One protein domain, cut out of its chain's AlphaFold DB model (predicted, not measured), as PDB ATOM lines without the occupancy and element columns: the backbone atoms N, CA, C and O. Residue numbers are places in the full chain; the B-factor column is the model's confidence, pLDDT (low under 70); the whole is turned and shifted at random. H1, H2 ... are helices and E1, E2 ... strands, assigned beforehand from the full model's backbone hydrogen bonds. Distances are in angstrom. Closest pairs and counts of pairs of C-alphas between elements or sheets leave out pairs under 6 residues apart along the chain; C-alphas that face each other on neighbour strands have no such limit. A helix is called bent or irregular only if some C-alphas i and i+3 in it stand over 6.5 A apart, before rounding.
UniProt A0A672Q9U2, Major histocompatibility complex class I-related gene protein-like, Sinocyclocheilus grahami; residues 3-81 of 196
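What this domain is: This is residues 3 to 81 of the 196 residues of the protein "Major histocompatibility complex class I-related gene protein-like" of Sinocyclocheilus grahami (UniProt A0A672Q9U2). A small antiparallel sheet, E1-E2-E3, is covered on one face by the first arm of a long bent helix, H1, whose second arm runs past the sheet, with residues 73 to 81 sticking out. The strands form a meander, each the antiparallel neighbour of the one before. The printed part has 79 residues, mixed in class, spans 50 by 30 by 17 A and is loose, radius of gyration of the C-alphas 15.0 A.

Where its parts are: Find C-alpha 14 at (122.632, 92.504, 139.101), where E1, residues 14 to 20, begins. E2 is residues 23 to 31, E3 34 to 39. H1, residues 45 to 79, one helix by its hydrogen bonds, is bent: C-alphas 61 and 64 are 7.0 A apart. Arm H1a, 45 to 61, is 24.7 A long; H1b, 64 to 79, ends at (121.744, 81.752, 160.369).

How they stand to each other: Within hydrogen-bond range look for N 16 and O 28, 2.8 A, in hairpin E1 and E2, and N 29 and O 36, 2.9 A, in hairpin E2 and E3. H1a is on the sheet, height 9.8 A; its closest C-alphas with E3 are Leu 52 and Tyr 37, 8.0 A. H1b is not on it. In both arms every O i to N i+4 pair is within hydrogen-bond range.

The domain as a whole: The printed part has no cut; pLDDT is under 70 at residues 9 to 10, 33, 39 to 42 and 79 to 81.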
ATOM      1  N   LEU A   3     124.168  95.890 143.374       84.75
ATOM      2  CA  LEU A   3     123.346  94.872 144.019       84.75
ATOM      3  C   LEU A   3     123.429  93.584 143.205       84.75
ATOM      4  O   LEU A   3     123.438  93.651 141.977       84.75
ATOM      5  N   CYS A   4     123.489  92.439 143.885       86.50
ATOM      6  CA  CYS A   4     123.221  91.148 143.271       86.50
ATOM      7  C   CYS A   4     122.169  90.384 144.056       86.50
ATOM      8  O   CYS A   4     122.105  90.473 145.284       86.50
ATOM      9  N   GLU A   5     121.404  89.588 143.332       85.81
ATOM     10  CA  GLU A   5     120.456  88.646 143.893       85.81
ATOM     11  C   GLU A   5     120.852  87.232 143.492       85.81
ATOM     12  O   GLU A   5     121.416  86.999 142.422       85.81
ATOM     13  N   LYS A   6     120.572  86.275 144.373       82.81
ATOM     14  CA  LYS A   6     120.700  84.852 144.070       82.81
ATOM     15  C   LYS A   6     119.355  84.371 143.532       82.81
ATOM     16  O   LYS A   6     118.338  84.600 144.175       82.81
ATOM     17  N   SER A   7     119.363  83.705 142.381       78.19
ATOM     18  CA  SER A   7     118.203  82.992 141.838       78.19
ATOM     19  C   SER A   7     118.470  81.487 141.888       78.19
ATOM     20  O   SER A   7     119.624  81.069 141.785       78.19
ATOM     21  N   ASP A   8     117.423  80.682 142.064       71.19
ATOM     22  CA  ASP A   8     117.566  79.239 142.293       71.19
ATOM     23  C   ASP A   8     118.018  78.472 141.041       71.19
ATOM     24  O   ASP A   8     118.755  77.498 141.160       71.19
ATOM     25  N   ASN A   9     117.651  78.943 139.841       66.94
ATOM     26  CA  ASN A   9     117.828  78.188 138.591       66.94
ATOM     27  C   ASN A   9     118.579  78.942 137.475       66.94
ATOM     28  O   ASN A   9     118.757  78.396 136.387       66.94
ATOM     29  N   LYS A  10     118.995  80.197 137.698       69.69
ATOM     30  CA  LYS A  10     119.668  81.048 136.696       69.69
ATOM     31  C   LYS A  10     120.651  82.026 137.353       69.69
ATOM     32  O   LYS A  10     120.667  82.182 138.573       69.69
ATOM     33  N   LEU A  11     121.454  82.719 136.536       70.94
ATOM     34  CA  LEU A  11     122.152  83.935 136.971       70.94
ATOM     35  C   LEU A  11     121.116  84.928 137.512       70.94
ATOM     36  O   LEU A  11     120.208  85.342 136.793       70.94
ATOM     37  N   GLY A  12     121.228  85.257 138.796       74.12
ATOM     38  CA  GLY A  12     120.354  86.217 139.444       74.12
ATOM     39  C   GLY A  12     120.664  87.651 139.026       74.12
ATOM     40  O   GLY A  12     121.670  87.939 138.371       74.12
ATOM     41  N   GLN A  13     119.757  88.555 139.385       83.12
ATOM     42  CA  GLN A  13     119.815  89.940 138.943       83.12
ATOM     43  C   GLN A  13     121.075  90.638 139.455       83.12
ATOM     44  O   GLN A  13     121.454  90.461 140.613       83.12
ATOM     45  N   ILE A  14     121.686  91.489 138.627       79.12
ATOM     46  CA  ILE A  14     122.632  92.504 139.101       79.12
ATOM     47  C   ILE A  14     122.220  93.880 138.614       79.12
ATOM     48  O   ILE A  14     121.973  94.085 137.430       79.12
ATOM     49  N   ILE A  15     122.220  94.836 139.539       85.25
ATOM     50  CA  ILE A  15     121.920  96.238 139.268       85.25
ATOM     51  C   ILE A  15     123.108  97.078 139.720       85.25
ATOM     52  O   ILE A  15     123.539  96.989 140.869       85.25
ATOM     53  N   SER A  16     123.616  97.929 138.837       81.94
ATOM     54  CA  SER A  16     124.595  98.962 139.155       81.94
ATOM     55  C   SER A  16     124.027 100.327 138.800       81.94
ATOM     56  O   SER A  16     123.723 100.607 137.646       81.94
ATOM     57  N   LYS A  17     123.879 101.188 139.806       86.19
ATOM     58  CA  LYS A  17     123.403 102.565 139.655       86.19
ATOM     59  C   LYS A  17     124.469 103.539 140.126       86.19
ATOM     60  O   LYS A  17     124.965 103.427 141.253       86.19
ATOM     61  N   THR A  18     124.789 104.523 139.301       82.56
ATOM     62  CA  THR A  18     125.577 105.698 139.690       82.56
ATOM     63  C   THR A  18     124.657 106.902 139.745       82.56
ATOM     64  O   THR A  18     123.874 107.109 138.823       82.56
ATOM     65  N   ALA A  19     124.751 107.694 140.808       86.75
ATOM     66  CA  ALA A  19     123.940 108.887 140.997       86.75
ATOM     67  C   ALA A  19     124.838 110.107 141.217       86.75
ATOM     68  O   ALA A  19     125.895 109.994 141.837       86.75
ATOM     69  N   TYR A  20     124.401 111.265 140.730       84.88
ATOM     70  CA  TYR A  20     125.052 112.557 140.922       84.88
ATOM     71  C   TYR A  20     123.997 113.583 141.344       84.88
ATOM     72  O   TYR A  20     122.905 113.614 140.783       84.88
ATOM     73  N   ARG A  21     124.298 114.391 142.371       88.31
ATOM     74  CA  ARG A  21     123.368 115.389 142.947       88.31
ATOM     75  C   ARG A  21     121.982 114.830 143.314       88.31
ATOM     76  O   ARG A  21     120.975 115.509 143.175       88.31
ATOM     77  N   GLY A  22     121.932 113.586 143.791       85.69
ATOM     78  CA  GLY A  22     120.682 112.931 144.195       85.69
ATOM     79  C   GLY A  22     119.853 112.348 143.045       85.69
ATOM     80  O   GLY A  22     118.826 111.733 143.309       85.69
ATOM     81  N   SER A  23     120.303 112.468 141.792       84.31
ATOM     82  CA  SER A  23     119.638 111.881 140.624       84.31
ATOM     83  C   SER A  23     120.453 110.727 140.049       84.31
ATOM     84  O   SER A  23     121.679 110.809 139.944       84.31
ATOM     85  N   THR A  24     119.781 109.639 139.669       82.88
ATOM     86  CA  THR A  24     120.421 108.520 138.966       82.88
ATOM     87  C   THR A  24     120.942 109.009 137.619       82.88
ATOM     88  O   THR A  24     120.185 109.522 136.805       82.88
ATOM     89  N   PHE A  25     122.246 108.855 137.413       79.69
ATOM     90  CA  PHE A  25     122.975 109.335 136.245       79.69
ATOM     91  C   PHE A  25     123.406 108.203 135.311       79.69
ATOM     92  O   PHE A  25     123.530 108.420 134.120       79.69
ATOM     93  N   ASN A  26     123.628 106.989 135.816       79.38
ATOM     94  CA  ASN A  26     123.692 105.805 134.959       79.38
ATOM     95  C   ASN A  26     123.075 104.627 135.695       79.38
ATOM     96  O   ASN A  26     123.272 104.471 136.903       79.38
ATOM     97  N   GLU A  27     122.383 103.781 134.952       84.94
ATOM     98  CA  GLU A  27     121.823 102.537 135.448       84.94
ATOM     99  C   GLU A  27     122.165 101.404 134.495       84.94
ATOM    100  O   GLU A  27     121.993 101.505 133.284       84.94
ATOM    101  N   LEU A  28     122.669 100.323 135.071       81.12
ATOM    102  CA  LEU A  28     123.081  99.123 134.383       81.12
ATOM    103  C   LEU A  28     122.409  97.937 135.066       81.12
ATOM    104  O   LEU A  28     122.574  97.745 136.272       81.12
ATOM    105  N   CYS A  29     121.642  97.159 134.311       83.94
ATOM    106  CA  CYS A  29     120.911  96.011 134.826       83.94
ATOM    107  C   CYS A  29     121.197  94.774 133.975       83.94
ATOM    108  O   CYS A  29     121.132  94.812 132.747       83.94
ATOM    109  N   PHE A  30     121.505  93.677 134.661       80.25
ATOM    110  CA  PHE A  30     121.595  92.334 134.112       80.25
ATOM    111  C   PHE A  30     120.469  91.504 134.698       80.25
ATOM    112  O   PHE A  30     120.421  91.298 135.914       80.25
ATOM    113  N   PHE A  31     119.579  91.016 133.843       79.94
ATOM    114  CA  PHE A  31     118.487  90.154 134.263       79.94
ATOM    115  C   PHE A  31     118.106  89.189 133.143       79.94
ATOM    116  O   PHE A  31     117.841  89.618 132.026       79.94
ATOM    117  N   ASP A  32     118.090  87.889 133.446       73.19
ATOM    118  CA  ASP A  32     117.675  86.823 132.520       73.19
ATOM    119  C   ASP A  32     118.374  86.867 131.145       73.19
ATOM    120  O   ASP A  32     117.749  86.772 130.093       73.19
ATOM    121  N   GLY A  33     119.692  87.095 131.141       68.50
ATOM    122  CA  GLY A  33     120.488  87.213 129.911       68.50
ATOM    123  C   GLY A  33     120.297  88.528 129.145       68.50
ATOM    124  O   GLY A  33     121.079  88.823 128.240       68.50
ATOM    125  N   ASN A  34     119.332  89.358 129.544       75.81
ATOM    126  CA  ASN A  34     119.130  90.688 128.996       75.81
ATOM    127  C   ASN A  34     119.957  91.719 129.755       75.81
ATOM    128  O   ASN A  34     120.060  91.712 130.986       75.81
ATOM    129  N   PHE A  35     120.529  92.638 128.986       74.88
ATOM    130  CA  PHE A  35     121.270  93.767 129.510       74.88
ATOM    131  C   PHE A  35     120.578  95.062 129.130       74.88
ATOM    132  O   PHE A  35     120.338  95.316 127.948       74.88
ATOM    133  N   THR A  36     120.314  95.902 130.122       75.56
ATOM    134  CA  THR A  36     119.838  97.263 129.899       75.56
ATOM    135  C   THR A  36     120.838  98.256 130.464       75.56
ATOM    136  O   THR A  36     121.393  98.073 131.549       75.56
ATOM    137  N   TYR A  37     121.094  99.310 129.692       74.19
ATOM    138  CA  TYR A  37     122.000 100.377 130.083       74.19
ATOM    139  C   TYR A  37     121.404 101.717 129.716       74.19
ATOM    140  O   TYR A  37     121.142 102.004 128.551       74.19
ATOM    141  N   GLN A  38     121.157 102.508 130.749       71.50
ATOM    142  CA  GLN A  38     120.700 103.879 130.649       71.50
ATOM    143  C   GLN A  38     121.870 104.770 131.042       71.50
ATOM    144  O   GLN A  38     122.375 104.687 132.164       71.50
ATOM    145  N   VAL A  39     122.317 105.589 130.093       66.19
ATOM    146  CA  VAL A  39     123.503 106.434 130.229       66.19
ATOM    147  C   VAL A  39     123.103 107.873 130.004       66.19
ATOM    148  O   VAL A  39     122.512 108.184 128.973       66.19
ATOM    149  N   PHE A  40     123.480 108.759 130.916       62.97
ATOM    150  CA  PHE A  40     123.342 110.203 130.725       62.97
ATOM    151  C   PHE A  40     124.685 110.821 130.298       62.97
ATOM    152  O   PHE A  40     125.111 111.840 130.830       62.97
ATOM    153  N   SER A  41     125.394 110.185 129.358       63.28
ATOM    154  CA  SER A  41     126.724 110.627 128.907       63.28
ATOM    155  C   SER A  41     126.811 110.760 127.385       63.28
ATOM    156  O   SER A  41     126.031 110.142 126.664       63.28
ATOM    157  N   ASN A  42     127.809 111.503 126.906       69.75
ATOM    158  CA  ASN A  42     128.009 111.838 125.492       69.75
ATOM    159  C   ASN A  42     128.743 110.744 124.684       69.75
ATOM    160  O   ASN A  42     129.453 111.068 123.735       69.75
ATOM    161  N   TYR A  43     128.641 109.466 125.068       73.94
ATOM    162  CA  TYR A  43     129.315 108.388 124.333       73.94
ATOM    163  C   TYR A  43     128.681 108.148 122.963       73.94
ATOM    164  O   TYR A  43     127.461 108.178 122.793       73.94
ATOM    165  N   THR A  44     129.526 107.835 121.986       79.94
ATOM    166  CA  THR A  44     129.097 107.378 120.666       79.94
ATOM    167  C   THR A  44     128.561 105.941 120.729       79.94
ATOM    168  O   THR A  44     128.902 105.155 121.616       79.94
ATOM    169  N   GLN A  45     127.729 105.553 119.758       80.12
ATOM    170  CA  GLN A  45     127.155 104.199 119.696       80.12
ATOM    171  C   GLN A  45     128.204 103.059 119.713       80.12
ATOM    172  O   GLN A  45     127.991 102.071 120.421       80.12
ATOM    173  N   PRO A  46     129.352 103.161 119.008       83.38
ATOM    174  CA  PRO A  46     130.407 102.149 119.084       83.38
ATOM    175  C   PRO A  46     131.009 102.001 120.486       83.38
ATOM    176  O   PRO A  46     131.238 100.879 120.939       83.38
ATOM    177  N   GLU A  47     131.223 103.113 121.196       80.62
ATOM    178  CA  GLU A  47     131.757 103.104 122.564       80.62
ATOM    179  C   GLU A  47     130.775 102.451 123.534       80.62
ATOM    180  O   GLU A  47     131.173 101.629 124.360       80.62
ATOM    181  N   ILE A  48     129.479 102.748 123.394       77.88
ATOM    182  CA  ILE A  48     128.421 102.111 124.187       77.88
ATOM    183  C   ILE A  48     128.449 100.593 123.975       77.88
ATOM    184  O   ILE A  48     128.456  99.842 124.951       77.88
ATOM    185  N   LYS A  49     128.532 100.131 122.719       81.44
ATOM    186  CA  LYS A  49     128.581  98.697 122.393       81.44
ATOM    187  C   LYS A  49     129.842  98.011 122.933       81.44
ATOM    188  O   LYS A  49     129.760  96.891 123.430       81.44
ATOM    189  N   HIS A  50     130.998  98.664 122.868       83.44
ATOM    190  CA  HIS A  50     132.241  98.109 123.406       83.44
ATOM    191  C   HIS A  50     132.208  98.004 124.942       83.44
ATOM    192  O   HIS A  50     132.500  96.948 125.511       83.44
ATOM    193  N   ASN A  51     131.778  99.072 125.617       79.00
ATOM    194  CA  ASN A  51     131.665  99.120 127.076       79.00
ATOM    195  C   ASN A  51     130.624  98.127 127.615       79.00
ATOM    196  O   ASN A  51     130.815  97.543 128.686       79.00
ATOM    197  N   LEU A  52     129.550  97.903 126.856       77.75
ATOM    198  CA  LEU A  52     128.531  96.884 127.094       77.75
ATOM    199  C   LEU A  52     129.134  95.474 127.174       77.75
ATOM    200  O   LEU A  52     128.929  94.775 128.167       77.75
ATOM    201  N   GLU A  53     129.893  95.062 126.158       83.31
ATOM    202  CA  GLU A  53     130.478  93.714 126.097       83.31
ATOM    203  C   GLU A  53     131.504  93.481 127.210       83.31
ATOM    204  O   GLU A  53     131.489  92.453 127.890       83.31
ATOM    205  N   ILE A  54     132.336  94.482 127.498       84.00
ATOM    206  CA  ILE A  54     133.267  94.415 128.628       84.00
ATOM    207  C   ILE A  54     132.515  94.294 129.962       84.00
ATOM    208  O   ILE A  54     132.924  93.534 130.844       84.00
ATOM    209  N   SER A  55     131.412  95.028 130.127       79.19
ATOM    210  CA  SER A  55     130.603  94.974 131.347       79.19
ATOM    211  C   SER A  55     129.942  93.607 131.533       79.19
ATOM    212  O   SER A  55     129.948  93.099 132.654       79.19
ATOM    213  N   LYS A  56     129.444  92.984 130.450       78.31
ATOM    214  CA  LYS A  56     128.919  91.604 130.447       78.31
ATOM    215  C   LYS A  56     129.964  90.605 130.939       78.31
ATOM    216  O   LYS A  56     129.707  89.856 131.879       78.31
ATOM    217  N   LEU A  57     131.166  90.651 130.364       84.19
ATOM    218  CA  LEU A  57     132.254  89.741 130.725       84.19
ATOM    219  C   LEU A  57     132.677  89.898 132.190       84.19
ATOM    220  O   LEU A  57     132.792  88.908 132.914       84.19
ATOM    221  N   ARG A  58     132.868  91.139 132.665       84.12
ATOM    222  CA  ARG A  58     133.206  91.391 134.080       84.12
ATOM    223  C   ARG A  58     132.090  90.935 135.018       84.12
ATOM    224  O   ARG A  58     132.376  90.438 136.103       84.12
ATOM    225  N   HIS A  59     130.832  91.105 134.624       77.06
ATOM    226  CA  HIS A  59     129.692  90.640 135.404       77.06
ATOM    227  C   HIS A  59     129.728  89.120 135.598       77.06
ATOM    228  O   HIS A  59     129.747  88.661 136.741       77.06
ATOM    229  N   GLU A  60     129.809  88.364 134.502       79.31
ATOM    230  CA  GLU A  60     129.769  86.901 134.533       79.31
ATOM    231  C   GLU A  60     130.992  86.307 135.246       79.31
ATOM    232  O   GLU A  60     130.863  85.389 136.056       79.31
ATOM    233  N   LYS A  61     132.189  86.839 134.971       86.12
ATOM    234  CA  LYS A  61     133.444  86.233 135.437       86.12
ATOM    235  C   LYS A  61     133.940  86.755 136.783       86.12
ATOM    236  O   LYS A  61     134.679  86.040 137.453       86.12
ATOM    237  N   LEU A  62     133.566  87.972 137.188       87.62
ATOM    238  CA  LEU A  62     134.122  88.617 138.384       87.62
ATOM    239  C   LEU A  62     133.045  89.023 139.392       87.62
ATOM    240  O   LEU A  62     133.063  88.551 140.528       87.62
ATOM    241  N   TYR A  63     132.107  89.889 138.998       83.81
ATOM    242  CA  TYR A  63     131.192  90.508 139.959       83.81
ATOM    243  C   TYR A  63     130.158  89.531 140.515       83.81
ATOM    244  O   TYR A  63     129.987  89.470 141.732       83.81
ATOM    245  N   TYR A  64     129.487  88.752 139.660       83.44
ATOM    246  CA  TYR A  64     128.461  87.817 140.118       83.44
ATOM    247  C   TYR A  64     129.040  86.704 141.010       83.44
ATOM    248  O   TYR A  64     128.555  86.555 142.136       83.44
ATOM    249  N   PRO A  65     130.129  85.997 140.631       87.25
ATOM    250  CA  PRO A  65     130.731  84.982 141.499       87.25
ATOM    251  C   PRO A  65     131.194  85.541 142.853       87.25
ATOM    252  O   PRO A  65     130.925  84.940 143.897       87.25
ATOM    253  N   ALA A  66     131.844  86.713 142.861       90.25
ATOM    254  CA  ALA A  66     132.285  87.361 144.095       90.25
ATOM    255  C   ALA A  66     131.103  87.775 144.982       90.25
ATOM    256  O   ALA A  66     131.148  87.590 146.204       90.25
ATOM    257  N   CYS A  67     130.034  88.294 144.378       88.75
ATOM    258  CA  CYS A  67     128.851  88.728 145.102       88.75
ATOM    259  C   CYS A  67     128.096  87.541 145.713       88.75
ATOM    260  O   CYS A  67     127.834  87.548 146.915       88.75
ATOM    261  N   ILE A  68     127.854  86.470 144.950       88.06
ATOM    262  CA  ILE A  68     127.187  85.258 145.452       88.06
ATOM    263  C   ILE A  68     128.009  84.568 146.545       88.06
ATOM    264  O   ILE A  68     127.456  84.170 147.571       88.06
ATOM    265  N   LYS A  69     129.335  84.470 146.383       90.56
ATOM    266  CA  LYS A  69     130.225  83.939 147.430       90.56
ATOM    267  C   LYS A  69     130.092  84.743 148.723       90.56
ATOM    268  O   LYS A  69     129.947  84.173 149.804       90.56
ATOM    269  N   THR A  70     130.115  86.067 148.606       90.69
ATOM    270  CA  THR A  70     129.967  86.985 149.738       90.69
ATOM    271  C   THR A  70     128.589  86.850 150.395       90.69
ATOM    272  O   THR A  70     128.507  86.704 151.616       90.69
ATOM    273  N   LEU A  71     127.514  86.817 149.603       87.94
ATOM    274  CA  LEU A  71     126.140  86.628 150.070       87.94
ATOM    275  C   LEU A  71     125.979  85.309 150.834       87.94
ATOM    276  O   LEU A  71     125.489  85.318 151.961       87.94
ATOM    277  N   ASN A  72     126.450  84.189 150.279       87.94
ATOM    278  CA  ASN A  72     126.369  82.881 150.937       87.94
ATOM    279  C   ASN A  72     127.122  82.868 152.281       87.94
ATOM    280  O   ASN A  72     126.622  82.319 153.263       87.94
ATOM    281  N   ASN A  73     128.286  83.523 152.362       88.88
ATOM    282  CA  ASN A  73     129.021  83.663 153.621       88.88
ATOM    283  C   ASN A  73     128.228  84.458 154.669       88.88
ATOM    284  O   ASN A  73     128.219  84.088 155.845       88.88
ATOM    285  N   TYR A  74     127.557  85.540 154.258       84.56
ATOM    286  CA  TYR A  74     126.695  86.311 155.153       84.56
ATOM    287  C   TYR A  74     125.479  85.514 155.614       84.56
ATOM    288  O   TYR A  74     125.164  85.566 156.802       84.56
ATOM    289  N   LEU A  75     124.824  84.773 154.717       82.12
ATOM    290  CA  LEU A  75     123.679  83.927 155.059       82.12
ATOM    291  C   LEU A  75     124.072  82.876 156.102       82.12
ATOM    292  O   LEU A  75     123.442  82.818 157.153       82.12
ATOM    293  N   LYS A  76     125.189  82.168 155.893       83.38
ATOM    294  CA  LYS A  76     125.709  81.177 156.849       83.38
ATOM    295  C   LYS A  76     126.042  81.784 158.218       83.38
ATOM    296  O   LYS A  76     125.721  81.211 159.253       83.38
ATOM    297  N   LYS A  77     126.675  82.965 158.253       78.25
ATOM    298  CA  LYS A  77     126.952  83.668 159.521       78.25
ATOM    299  C   LYS A  77     125.661  84.103 160.218       78.25
ATOM    300  O   LYS A  77     125.542  83.960 161.433       78.25
ATOM    301  N   ARG A  78     124.699  84.642 159.469       72.00
ATOM    302  CA  ARG A  78     123.450  85.183 160.026       72.00
ATOM    303  C   ARG A  78     122.478  84.111 160.494       72.00
ATOM    304  O   ARG A  78     121.751  84.392 161.441       72.00
ATOM    305  N   GLU A  79     122.495  82.924 159.899       67.81
ATOM    306  CA  GLU A  79     121.744  81.752 160.369       67.81
ATOM    307  C   GLU A  79     122.035  81.466 161.851       67.81
ATOM    308  O   GLU A  79     121.120  81.321 162.653       67.81
ATOM    309  N   THR A  80     123.305  81.555 162.262       56.34
ATOM    310  CA  THR A  80     123.712  81.369 163.669       56.34
ATOM    311  C   THR A  80     123.423  82.565 164.592       56.34
ATOM    312  O   THR A  80     123.437  82.419 165.809       56.34
ATOM    313  N   GLN A  81     123.145  83.755 164.043       56.84
ATOM    314  CA  GLN A  81     122.882  84.994 164.803       56.84
ATOM    315  C   GLN A  81     121.389  85.346 164.895       56.84
ATOM    316  O   GLN A  81     121.016  86.399 165.416       56.84
TER     317      GLN A  81